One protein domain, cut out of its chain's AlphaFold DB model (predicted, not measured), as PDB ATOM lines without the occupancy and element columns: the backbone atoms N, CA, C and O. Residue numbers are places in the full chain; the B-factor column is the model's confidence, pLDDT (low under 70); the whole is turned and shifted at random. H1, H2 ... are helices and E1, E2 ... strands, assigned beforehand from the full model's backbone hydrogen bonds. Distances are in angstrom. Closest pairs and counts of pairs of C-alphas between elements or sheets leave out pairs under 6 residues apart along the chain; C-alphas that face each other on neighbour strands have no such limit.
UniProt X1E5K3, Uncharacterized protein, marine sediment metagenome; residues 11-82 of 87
ATOM      1  N   SER A  11       3.137 -27.433  33.123       92.88
ATOM      2  CA  SER A  11       4.588 -27.410  33.322       92.88
ATOM      3  C   SER A  11       5.187 -28.814  33.387       92.88
ATOM      4  O   SER A  11       6.169 -29.105  32.704       92.88
ATOM      5  N   SER A  12       4.577 -29.707  34.172       93.06
ATOM      6  CA  SER A  12       5.031 -31.091  34.332       93.06
ATOM      7  C   SER A  12       4.890 -31.876  33.028       93.06
ATOM      8  O   SER A  12       5.780 -32.645  32.667       93.06
ATOM      9  N   ALA A  13       3.810 -31.643  32.276       94.06
ATOM     10  CA  ALA A  13       3.592 -32.287  30.984       94.06
ATOM     11  C   ALA A  13       4.611 -31.819  29.931       94.06
ATOM     12  O   ALA A  13       5.124 -32.635  29.163       94.06
ATOM     13  N   VAL A  14       4.948 -30.524  29.919       96.25
ATOM     14  CA  VAL A  14       6.013 -29.989  29.059       96.25
ATOM     15  C   VAL A  14       7.369 -30.560  29.443       96.25
ATOM     16  O   VAL A  14       8.116 -30.955  28.551       96.25
ATOM     17  N   GLN A  15       7.691 -30.651  30.735       96.75
ATOM     18  CA  GLN A  15       8.974 -31.206  31.159       96.75
ATOM     19  C   GLN A  15       9.106 -32.684  30.772       96.75
ATOM     20  O   GLN A  15      10.126 -33.070  30.211       96.75
ATOM     21  N   LEU A  16       8.050 -33.485  30.945       95.94
ATOM     22  CA  LEU A  16       8.041 -34.880  30.502       95.94
ATOM     23  C   LEU A  16       8.268 -35.008  28.986       95.94
ATOM     24  O   LEU A  16       9.042 -35.851  28.531       95.94
ATOM     25  N   ALA A  17       7.613 -34.155  28.195       97.12
ATOM     26  CA  ALA A  17       7.783 -34.137  26.747       97.12
ATOM     27  C   ALA A  17       9.199 -33.714  26.333       97.12
ATOM     28  O   ALA A  17       9.769 -34.288  25.404       97.12
ATOM     29  N   LYS A  18       9.779 -32.732  27.030       98.12
ATOM     30  CA  LYS A  18      11.161 -32.288  26.835       98.12
ATOM     31  C   LYS A  18      12.154 -33.406  27.120       98.12
ATOM     32  O   LYS A  18      13.008 -33.660  26.275       98.12
ATOM     33  N   ASP A  19      11.995 -34.115  28.236       97.81
ATOM     34  CA  ASP A  19      12.856 -35.243  28.608       97.81
ATOM     35  C   ASP A  19      12.791 -36.353  27.546       97.81
ATOM     36  O   ASP A  19      13.821 -36.853  27.091       97.81
ATOM     37  N   ALA A  20      11.580 -36.684  27.083       97.31
ATOM     38  CA  ALA A  20      11.359 -37.686  26.042       97.31
ATOM     39  C   ALA A  20      11.911 -37.281  24.663       97.31
ATOM     40  O   ALA A  20      12.222 -38.148  23.846       97.31
ATOM     41  N   CYS A  21      12.018 -35.977  24.394       96.88
ATOM     42  CA  CYS A  21      12.516 -35.425  23.132       96.88
ATOM     43  C   CYS A  21      13.962 -34.910  23.218       96.88
ATOM     44  O   CYS A  21      14.454 -34.357  22.234       96.88
ATOM     45  N   HIS A  22      14.638 -35.084  24.359       97.31
ATOM     46  CA  HIS A  22      15.986 -34.572  24.631       97.31
ATOM     47  C   HIS A  22      16.133 -33.052  24.415       97.31
ATOM     48  O   HIS A  22      17.097 -32.588  23.807       97.31
ATOM     49  N   ILE A  23      15.158 -32.276  24.897       97.50
ATOM     50  CA  ILE A  23      15.148 -30.808  24.818       97.50
ATOM     51  C   ILE A  23      15.492 -30.218  26.190       97.50
ATOM     52  O   ILE A  23      14.658 -30.190  27.092       97.50
ATOM     53  N   ASP A  24      16.690 -29.653  26.323       97.19
ATOM     54  CA  ASP A  24      17.135 -29.007  27.569       97.19
ATOM     55  C   ASP A  24      16.778 -27.509  27.637       97.19
ATOM     56  O   ASP A  24      16.879 -26.870  28.688       97.19
ATOM     57  N   THR A  25      16.331 -26.929  26.520       97.06
ATOM     58  CA  THR A  25      16.019 -25.502  26.395       97.06
ATOM     59  C   THR A  25      14.904 -25.081  27.365       97.06
ATOM     60  O   THR A  25      13.890 -25.762  27.528       97.06
ATOM     61  N   LEU A  26      15.071 -23.932  28.027       95.69
ATOM     62  CA  LEU A  26      14.029 -23.347  28.881       95.69
ATOM     63  C   LEU A  26      12.815 -22.928  28.037       95.69
ATOM     64  O   LEU A  26      12.998 -22.403  26.941       95.69
ATOM     65  N   ASN A  27      11.591 -23.069  28.561       94.38
ATOM     66  CA  ASN A  27      10.349 -22.864  27.792       94.38
ATOM     67  C   ASN A  27      10.309 -21.518  27.041       94.38
ATOM     68  O   ASN A  27       9.945 -21.470  25.870       94.38
ATOM     69  N   PHE A  28      10.746 -20.423  27.676       93.31
ATOM     70  CA  PHE A  28      10.745 -19.083  27.066       93.31
ATOM     71  C   PHE A  28      11.785 -18.887  25.949       93.31
ATOM     72  O   PHE A  28      11.726 -17.885  25.236       93.31
ATOM     73  N   ALA A  29      12.758 -19.793  25.845       96.12
ATOM     74  CA  ALA A  29      13.848 -19.765  24.876       96.12
ATOM     75  C   ALA A  29      13.718 -20.860  23.806       96.12
ATOM     76  O   ALA A  29      14.534 -20.892  22.887       96.12
ATOM     77  N   MET A  30      12.715 -21.740  23.914       97.12
ATOM     78  CA  MET A  30      12.465 -22.777  22.920       97.12
ATOM     79  C   MET A  30      12.131 -22.156  21.562       97.12
ATOM     80  O   MET A  30      11.361 -21.199  21.448       97.12
ATOM     81  N   SER A  31      12.708 -22.740  20.523       97.00
ATOM     82  CA  SER A  31      12.385 -22.457  19.134       97.00
ATOM     83  C   SER A  31      10.986 -22.956  18.767       97.00
ATOM     84  O   SER A  31      10.422 -23.857  19.392       97.00
ATOM     85  N   ASP A  32      10.439 -22.416  17.678       95.44
ATOM     86  CA  ASP A  32       9.151 -22.853  17.132       95.44
ATOM     87  C   ASP A  32       9.126 -24.363  16.810       95.44
ATOM     88  O   ASP A  32       8.075 -25.000  16.891       95.44
ATOM     89  N   GLU A  33      10.266 -24.948  16.433       95.94
ATOM     90  CA  GLU A  33      10.396 -26.377  16.127       95.94
ATOM     91  C   GLU A  33      10.384 -27.245  17.392       95.94
ATOM     92  O   GLU A  33       9.677 -28.256  17.440       95.94
ATOM     93  N   GLU A  34      11.089 -26.827  18.445       97.50
ATOM     94  CA  GLU A  34      11.059 -27.498  19.750       97.50
ATOM     95  C   GLU A  34       9.647 -27.464  20.351       97.50
ATOM     96  O   GLU A  34       9.154 -28.490  20.819       97.50
ATOM     97  N   ILE A  35       8.951 -26.323  20.268       96.62
ATOM     98  CA  ILE A  35       7.570 -26.189  20.764       96.62
ATOM     99  C   ILE A  35       6.630 -27.132  20.001       96.62
ATOM    100  O   ILE A  35       5.829 -27.840  20.613       96.62
ATOM    101  N   ARG A  36       6.748 -27.212  18.666       95.38
ATOM    102  CA  ARG A  36       5.966 -28.170  17.858       95.38
ATOM    103  C   ARG A  36       6.265 -29.612  18.230       95.38
ATOM    104  O   ARG A  36       5.344 -30.427  18.234       95.38
ATOM    105  N   THR A  37       7.525 -29.928  18.509       96.50
ATOM    106  CA  THR A  37       7.957 -31.271  18.909       96.50
ATOM    107  C   THR A  37       7.328 -31.659  20.243       96.50
ATOM    108  O   THR A  37       6.665 -32.693  20.312       96.50
ATOM    109  N   VAL A  38       7.412 -30.783  21.250       97.12
ATOM    110  CA  VAL A  38       6.768 -30.968  22.561       97.12
ATOM    111  C   VAL A  38       5.256 -31.135  22.422       97.12
ATOM    112  O   VAL A  38       4.702 -32.128  22.890       97.12
ATOM    113  N   ALA A  39       4.580 -30.218  21.722       95.69
ATOM    114  CA  ALA A  39       3.132 -30.290  21.550       95.69
ATOM    115  C   ALA A  39       2.719 -31.595  20.849       95.69
ATOM    116  O   ALA A  39       1.845 -32.310  21.334       95.69
ATOM    117  N   LYS A  40       3.375 -31.964  19.740       95.44
ATOM    118  CA  LYS A  40       3.079 -33.215  19.021       95.44
ATOM    119  C   LYS A  40       3.325 -34.448  19.876       95.44
ATOM    120  O   LYS A  40       2.504 -35.359  19.818       95.44
ATOM    121  N   TRP A  41       4.400 -34.481  20.661       96.88
ATOM    122  CA  TRP A  41       4.669 -35.598  21.563       96.88
ATOM    123  C   TRP A  41       3.537 -35.776  22.579       96.88
ATOM    124  O   TRP A  41       3.041 -36.887  22.748       96.88
ATOM    125  N   ILE A  42       3.047 -34.682  23.171       95.25
ATOM    126  CA  ILE A  42       1.908 -34.709  24.103       95.25
ATOM    127  C   ILE A  42       0.642 -35.214  23.404       95.25
ATOM    128  O   ILE A  42      -0.035 -36.106  23.912       95.25
ATOM    129  N   GLY A  43       0.352 -34.708  22.202       95.50
ATOM    130  CA  GLY A  43      -0.765 -35.195  21.394       95.50
ATOM    131  C   GLY A  43      -0.678 -36.697  21.110       95.50
ATOM    132  O   GLY A  43      -1.697 -37.384  21.126       95.50
ATOM    133  N   GLN A  44       0.526 -37.239  20.899       96.00
ATOM    134  CA  GLN A  44       0.743 -38.672  20.658       96.00
ATOM    135  C   GLN A  44       0.417 -39.550  21.870       96.00
ATOM    136  O   GLN A  44       0.041 -40.702  21.670       96.00
ATOM    137  N   GLN A  45       0.521 -39.016  23.091       95.00
ATOM    138  CA  GLN A  45       0.190 -39.750  24.317       95.00
ATOM    139  C   GLN A  45      -1.316 -39.786  24.610       95.00
ATOM    140  O   GLN A  45      -1.758 -40.535  25.482       95.00
ATOM    141  N   ALA A  46      -2.121 -38.980  23.911       94.44
ATOM    142  CA  ALA A  46      -3.559 -38.958  24.135       94.44
ATOM    143  C   ALA A  46      -4.205 -40.300  23.733       94.44
ATOM    144  O   ALA A  46      -3.894 -40.839  22.667       94.44
ATOM    145  N   PRO A  47      -5.152 -40.828  24.533       94.00
ATOM    146  CA  PRO A  47      -5.731 -42.158  24.319       94.00
ATOM    147  C   PRO A  47      -6.561 -42.269  23.033       94.00
ATOM    148  O   PRO A  47      -6.870 -43.371  22.587       94.00
ATOM    149  N   ASP A  48      -6.947 -41.141  22.438       95.31
ATOM    150  CA  ASP A  48      -7.687 -41.088  21.180       95.31
ATOM    151  C   ASP A  48      -6.792 -40.893  19.947       95.31
ATOM    152  O   ASP A  48      -7.304 -40.842  18.822       95.31
ATOM    153  N   THR A  49      -5.472 -40.817  20.126       94.56
ATOM    154  CA  THR A  49      -4.532 -40.749  19.010       94.56
ATOM    155  C   THR A  49      -4.396 -42.111  18.344       94.56
ATOM    156  O   THR A  49      -4.014 -43.106  18.955       94.56
ATOM    157  N   ILE A  50      -4.696 -42.147  17.045       95.38
ATOM    158  CA  ILE A  50      -4.554 -43.345  16.210       95.38
ATOM    159  C   ILE A  50      -3.349 -43.199  15.283       95.38
ATOM    160  O   ILE A  50      -3.036 -42.098  14.833       95.38
ATOM    161  N   TRP A  51      -2.701 -44.308  14.943       95.19
ATOM    162  CA  TRP A  51      -1.569 -44.326  14.017       95.19
ATOM    163  C   TRP A  51      -2.005 -44.909  12.674       95.19
ATOM    164  O   TRP A  51      -2.518 -46.023  12.614       95.19
ATOM    165  N   VAL A  52      -1.814 -44.147  11.597       95.44
ATOM    166  CA  VAL A  52      -2.139 -44.551  10.220       95.44
ATOM    167  C   VAL A  52      -0.893 -44.333   9.371       95.44
ATOM    168  O   VAL A  52      -0.366 -43.222   9.339       95.44
ATOM    169  N   ASP A  53      -0.390 -45.390   8.732       95.38
ATOM    170  CA  ASP A  53       0.844 -45.366   7.927       95.38
ATOM    171  C   ASP A  53       2.054 -44.772   8.676       95.38
ATOM    172  O   ASP A  53       2.818 -43.966   8.143       95.38
ATOM    173  N   GLY A  54       2.191 -45.114   9.963       92.44
ATOM    174  CA  GLY A  54       3.268 -44.616  10.827       92.44
ATOM    175  C   GLY A  54       3.147 -43.140  11.226       92.44
ATOM    176  O   GLY A  54       4.046 -42.614  11.876       92.44
ATOM    177  N   LYS A  55       2.050 -42.459  10.869       93.25
ATOM    178  CA  LYS A  55       1.794 -41.060  11.233       93.25
ATOM    179  C   LYS A  55       0.667 -40.966  12.262       93.25
ATOM    180  O   LYS A  55      -0.380 -41.593  12.065       93.25
ATOM    181  N   PRO A  56       0.825 -40.163  13.327       94.56
ATOM    182  CA  PRO A  56      -0.246 -39.962  14.286       94.56
ATOM    183  C   PRO A  56      -1.371 -39.136  13.652       94.56
ATOM    184  O   PRO A  56      -1.141 -38.158  12.936       94.56
ATOM    185  N   LYS A  57      -2.611 -39.531  13.925       95.19
ATOM    186  CA  LYS A  57      -3.824 -38.769  13.645       95.19
ATOM    187  C   LYS A  57      -4.425 -38.368  14.982       95.19
ATOM    188  O   LYS A  57      -5.053 -39.183  15.659       95.19
ATOM    189  N   PHE A  58      -4.204 -37.113  15.346       94.44
ATOM    190  CA  PHE A  58      -4.731 -36.534  16.573       94.44
ATOM    191  C   PHE A  58      -6.243 -36.362  16.464       94.44
ATOM    192  O   PHE A  58      -6.752 -35.850  15.463       94.44
ATOM    193  N   ARG A  59      -6.954 -36.807  17.495       93.44
ATOM    194  CA  ARG A  59      -8.390 -36.580  17.660       93.44
ATOM    195  C   ARG A  59      -8.612 -35.542  18.763       93.44
ATOM    196  O   ARG A  59      -7.691 -34.813  19.128       93.44
ATOM    197  N   THR A  60      -9.852 -35.378  19.210       94.75
ATOM    198  CA  THR A  60     -10.274 -34.270  20.068       94.75
ATOM    199  C   THR A  60      -9.445 -34.127  21.344       94.75
ATOM    200  O   THR A  60      -9.067 -33.003  21.661       94.75
ATOM    201  N   LEU A  61      -9.139 -35.208  22.068       94.25
ATOM    202  CA  LEU A  61      -8.361 -35.139  23.311       94.25
ATOM    203  C   LEU A  61      -6.906 -34.779  23.021       94.25
ATOM    204  O   LEU A  61      -6.390 -33.862  23.655       94.25
ATOM    205  N   GLY A  62      -6.280 -35.414  22.026       93.69
ATOM    206  CA  GLY A  62      -4.938 -35.045  21.568       93.69
ATOM    207  C   GLY A  62      -4.835 -33.569  21.186       93.69
ATOM    208  O   GLY A  62      -3.999 -32.851  21.726       93.69
ATOM    209  N   ILE A  63      -5.740 -33.077  20.335       93.69
ATOM    210  CA  ILE A  63      -5.773 -31.663  19.924       93.69
ATOM    211  C   ILE A  63      -6.022 -30.742  21.127       93.69
ATOM    212  O   ILE A  63      -5.389 -29.693  21.232       93.69
ATOM    213  N   SER A  64      -6.915 -31.124  22.045       93.44
ATOM    214  CA  SER A  64      -7.224 -30.320  23.236       93.44
ATOM    215  C   SER A  64      -6.030 -30.227  24.181       93.44
ATOM    216  O   SER A  64      -5.741 -29.143  24.677       93.44
ATOM    217  N   ALA A  65      -5.305 -31.329  24.391       93.44
ATOM    218  CA  ALA A  65      -4.098 -31.358  25.209       93.44
ATOM    219  C   ALA A  65      -2.983 -30.512  24.582       93.44
ATOM    220  O   ALA A  65      -2.373 -29.689  25.260       93.44
ATOM    221  N   MET A  66      -2.769 -30.654  23.270       94.44
ATOM    222  CA  MET A  66      -1.816 -29.832  22.525       94.44
ATOM    223  C   MET A  66      -2.142 -28.338  22.651       94.44
ATOM    224  O   MET A  66      -1.263 -27.536  22.948       94.44
ATOM    225  N   LEU A  67      -3.411 -27.963  22.461       94.12
ATOM    226  CA  LEU A  67      -3.861 -26.576  22.566       94.12
ATOM    227  C   LEU A  67      -3.725 -26.028  23.988       94.12
ATOM    228  O   LEU A  67      -3.241 -24.911  24.156       94.12
ATOM    229  N   PHE A  68      -4.134 -26.804  24.993       93.94
ATOM    230  CA  PHE A  68      -4.021 -26.435  26.401       93.94
ATOM    231  C   PHE A  68      -2.570 -26.111  26.766       93.94
ATOM    232  O   PHE A  68      -2.296 -25.021  27.261       93.94
ATOM    233  N   ILE A  69      -1.632 -26.996  26.421       94.25
ATOM    234  CA  ILE A  69      -0.208 -26.798  26.712       94.25
ATOM    235  C   ILE A  69       0.354 -25.580  25.983       94.25
ATOM    236  O   ILE A  69       1.041 -24.769  26.602       94.25
ATOM    237  N   THR A  70       0.046 -25.402  24.695       94.19
ATOM    238  CA  THR A  70       0.530 -24.225  23.965       94.19
ATOM    239  C   THR A  70       0.009 -22.927  24.581       94.19
ATOM    240  O   THR A  70       0.768 -21.973  24.716       94.19
ATOM    241  N   LEU A  71      -1.267 -22.866  24.971       94.19
ATOM    242  CA  LEU A  71      -1.840 -21.664  25.583       94.19
ATOM    243  C   LEU A  71      -1.250 -21.373  26.967       94.19
ATOM    244  O   LEU A  71      -1.024 -20.207  27.287       94.19
ATOM    245  N   SER A  72      -0.999 -22.410  27.766       94.44
ATOM    246  CA  SER A  72      -0.454 -22.275  29.119       94.44
ATOM    247  C   SER A  72       1.031 -21.909  29.127       94.44
ATOM    248  O   SER A  72       1.421 -20.972  29.817       94.44
ATOM    249  N   GLU A  73       1.850 -22.607  28.339       95.56
ATOM    250  CA  GLU A  73       3.317 -22.539  28.440       95.56
ATOM    251  C   GLU A  73       3.968 -21.730  27.311       95.56
ATOM    252  O   GLU A  73       5.064 -21.189  27.471       95.56
ATOM    253  N   PHE A  74       3.290 -21.604  26.167       95.06
ATOM    254  CA  PHE A  74       3.838 -20.988  24.956       95.06
ATOM    255  C   PHE A  74       2.883 -19.958  24.314       95.06
ATOM    256  O   PHE A  74       2.658 -19.993  23.097       95.06
ATOM    257  N   PRO A  75       2.335 -18.981  25.068       93.38
ATOM    258  CA  PRO A  75       1.297 -18.076  24.565       93.38
ATOM    259  C   PRO A  75       1.741 -17.266  23.337       93.38
ATOM    260  O   PRO A  75       0.974 -17.102  22.392       93.38
ATOM    261  N   LYS A  76       3.012 -16.844  23.274       92.50
ATOM    262  CA  LYS A  76       3.570 -16.129  22.109       92.50
ATOM    263  C   LYS A  76       3.609 -16.985  20.841       92.50
ATOM    264  O   LYS A  76       3.434 -16.476  19.736       92.50
ATOM    265  N   PHE A  77       3.841 -18.289  20.989       93.06
ATOM    266  CA  PHE A  77       3.805 -19.220  19.865       93.06
ATOM    267  C   PHE A  77       2.368 -19.386  19.350       93.06
ATOM    268  O   PHE A  77       2.141 -19.359  18.138       93.06
ATOM    269  N   TYR A  78       1.388 -19.462  20.260       90.69
ATOM    270  CA  TYR A  78      -0.028 -19.440  19.889       90.69
ATOM    271  C   TYR A  78      -0.424 -18.138  19.182       90.69
ATOM    272  O   TYR A  78      -1.083 -18.196  18.153       90.69
ATOM    273  N   GLU A  79      -0.005 -16.969  19.667       90.31
ATOM    274  CA  GLU A  79      -0.298 -15.685  19.006       90.31
ATOM    275  C   GLU A  79       0.233 -15.635  17.567       90.31
ATOM    276  O   GLU A  79      -0.439 -15.128  16.668       90.31
ATOM    277  N   LYS A  80       1.423 -16.200  17.332       90.19
ATOM    278  CA  LYS A  80       2.078 -16.208  16.019       90.19
ATOM    279  C   LYS A  80       1.410 -17.147  15.010       90.19
ATOM    280  O   LYS A  80       1.345 -16.814  13.829       90.19
ATOM    281  N   TYR A  81       0.952 -18.322  15.448       86.31
ATOM    282  CA  TYR A  81       0.487 -19.389  14.548       86.31
ATOM    283  C   TYR A  81      -0.998 -19.749  14.693       86.31
ATOM    284  O   TYR A  81      -1.561 -20.411  13.817       86.31
ATOM    285  N   GLY A  82      -1.662 -19.343  15.768       81.00
ATOM    286  CA  GLY A  82      -3.035 -19.728  16.089       81.00
ATOM    287  C   GLY A  82      -3.241 -21.245  16.020       81.00
ATOM    288  O   GLY A  82      -2.414 -22.031  16.483       81.00
TER     289      GLY A  82
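Overview. This is residues 11 to 82 of the 87 residues of an uncharacterized protein of marine sediment metagenome (UniProt X1E5K3). Two helices of equal residue count, H2 and H3, are packed side by side in opposite directions but well out of parallel, and they make the core. H1 crosses H2 at nearly a right angle, the small two-strand hairpin E1 E2 lies at one end of the H2 and H3 pair and joins them along the chain, and H4 makes a corner with H3 near the other end. The printed part has 72 residues with four named helices and two named strands, in the order H1, H2, E1, E2, H3, H4; the sheet, E1 - E2, is antiparallel and the class is mostly helix. The whole is compact, with a radius of gyration of the C-alphas of 11.8 A, and spans 33 by 25 by 20 A.

Along the chain. H1 is residues 11 to 21, beginning with C-alpha 11 at (4.588, -27.410, 33.322) and measuring 15.2 A from first to last C-alpha. After a link of 10 residues comes H2, residues 32 to 45, 20.4 A long, whose last C-alpha, that of Gln 45, is at (0.190, -39.750, 24.317). E1 is residues 50 to 52, 6.6 A from first to last C-alpha, and E2 is residues 55 to 57, 6.5 A. H3 is residues 60 to 73, 19.8 A long. H4, residues 75 to 82, is 9.7 A long and ends with C-alpha 82 at (-3.035, -19.728, 16.089).

Arrangement. H3 is the hub, touching three other helices. H3 and H2 touch with 16 pairs of C-alphas within 8 A; the closest C-alphas, those of Gly 43 and Gly 62, are 4.2 A apart. Their lines stand at a steep tilt of 40 degrees, and they run opposite ways. With residues 69 to 73 alone, H3 touches H1; the closest C-alphas are those of Ser 11 and Glu 73, 7.0 A apart, and the lines are about perpendicular at 74 degrees. H3 and H4 only just touch, with 3 pairs of C-alphas within 8 A, and they touch only at the corner by their link; the closest C-alphas are those of Thr 70 and Tyr 78, 6.3 A apart. H1 touches H2 at residues 37 to 42 of H2 alone, with the C-alphas of Ala 17 and Val 38 closest at 5.3 A; these helices are about perpendicular at 82 degrees. The helix packing is mostly crossed, with no shallow tilt among these three pairs: H1 and H2, H1 and H3, H2 and H3. H2 and H4 are close but not clearly touching, their closest C-alphas being those of Asp 32 and Phe 77, 7.0 A apart. E1 and E2 form a hairpin of antiparallel neighbour strands, their directions 136 degrees apart. N 52 and O 55 are 3.0 A apart and N 57 and O 50 are 2.8 A apart, both within hydrogen-bond range. The closest C-alphas of H2 and E2 are those of Gln 44 and Pro 56, 6.6 A apart. H1 is apart from both strands and from H4. In H1, H2, H3 and H4, every O i to N i+4 pair is within hydrogen-bond range.

Size, cuts and confidence. The two C-alphas farthest apart are those of Phe 28 and Asp 53, at 34.0 A, while the first and last printed C-alphas, of Ser 11 and Gly 82, are 20.3 A apart. The printed part has no cut. No link is long: the link from H1 to H2 is short, and the other four are tight. The mean pLDDT of the printed part is 94.7, and no printed residue is under 70; H4 has a mean of 90.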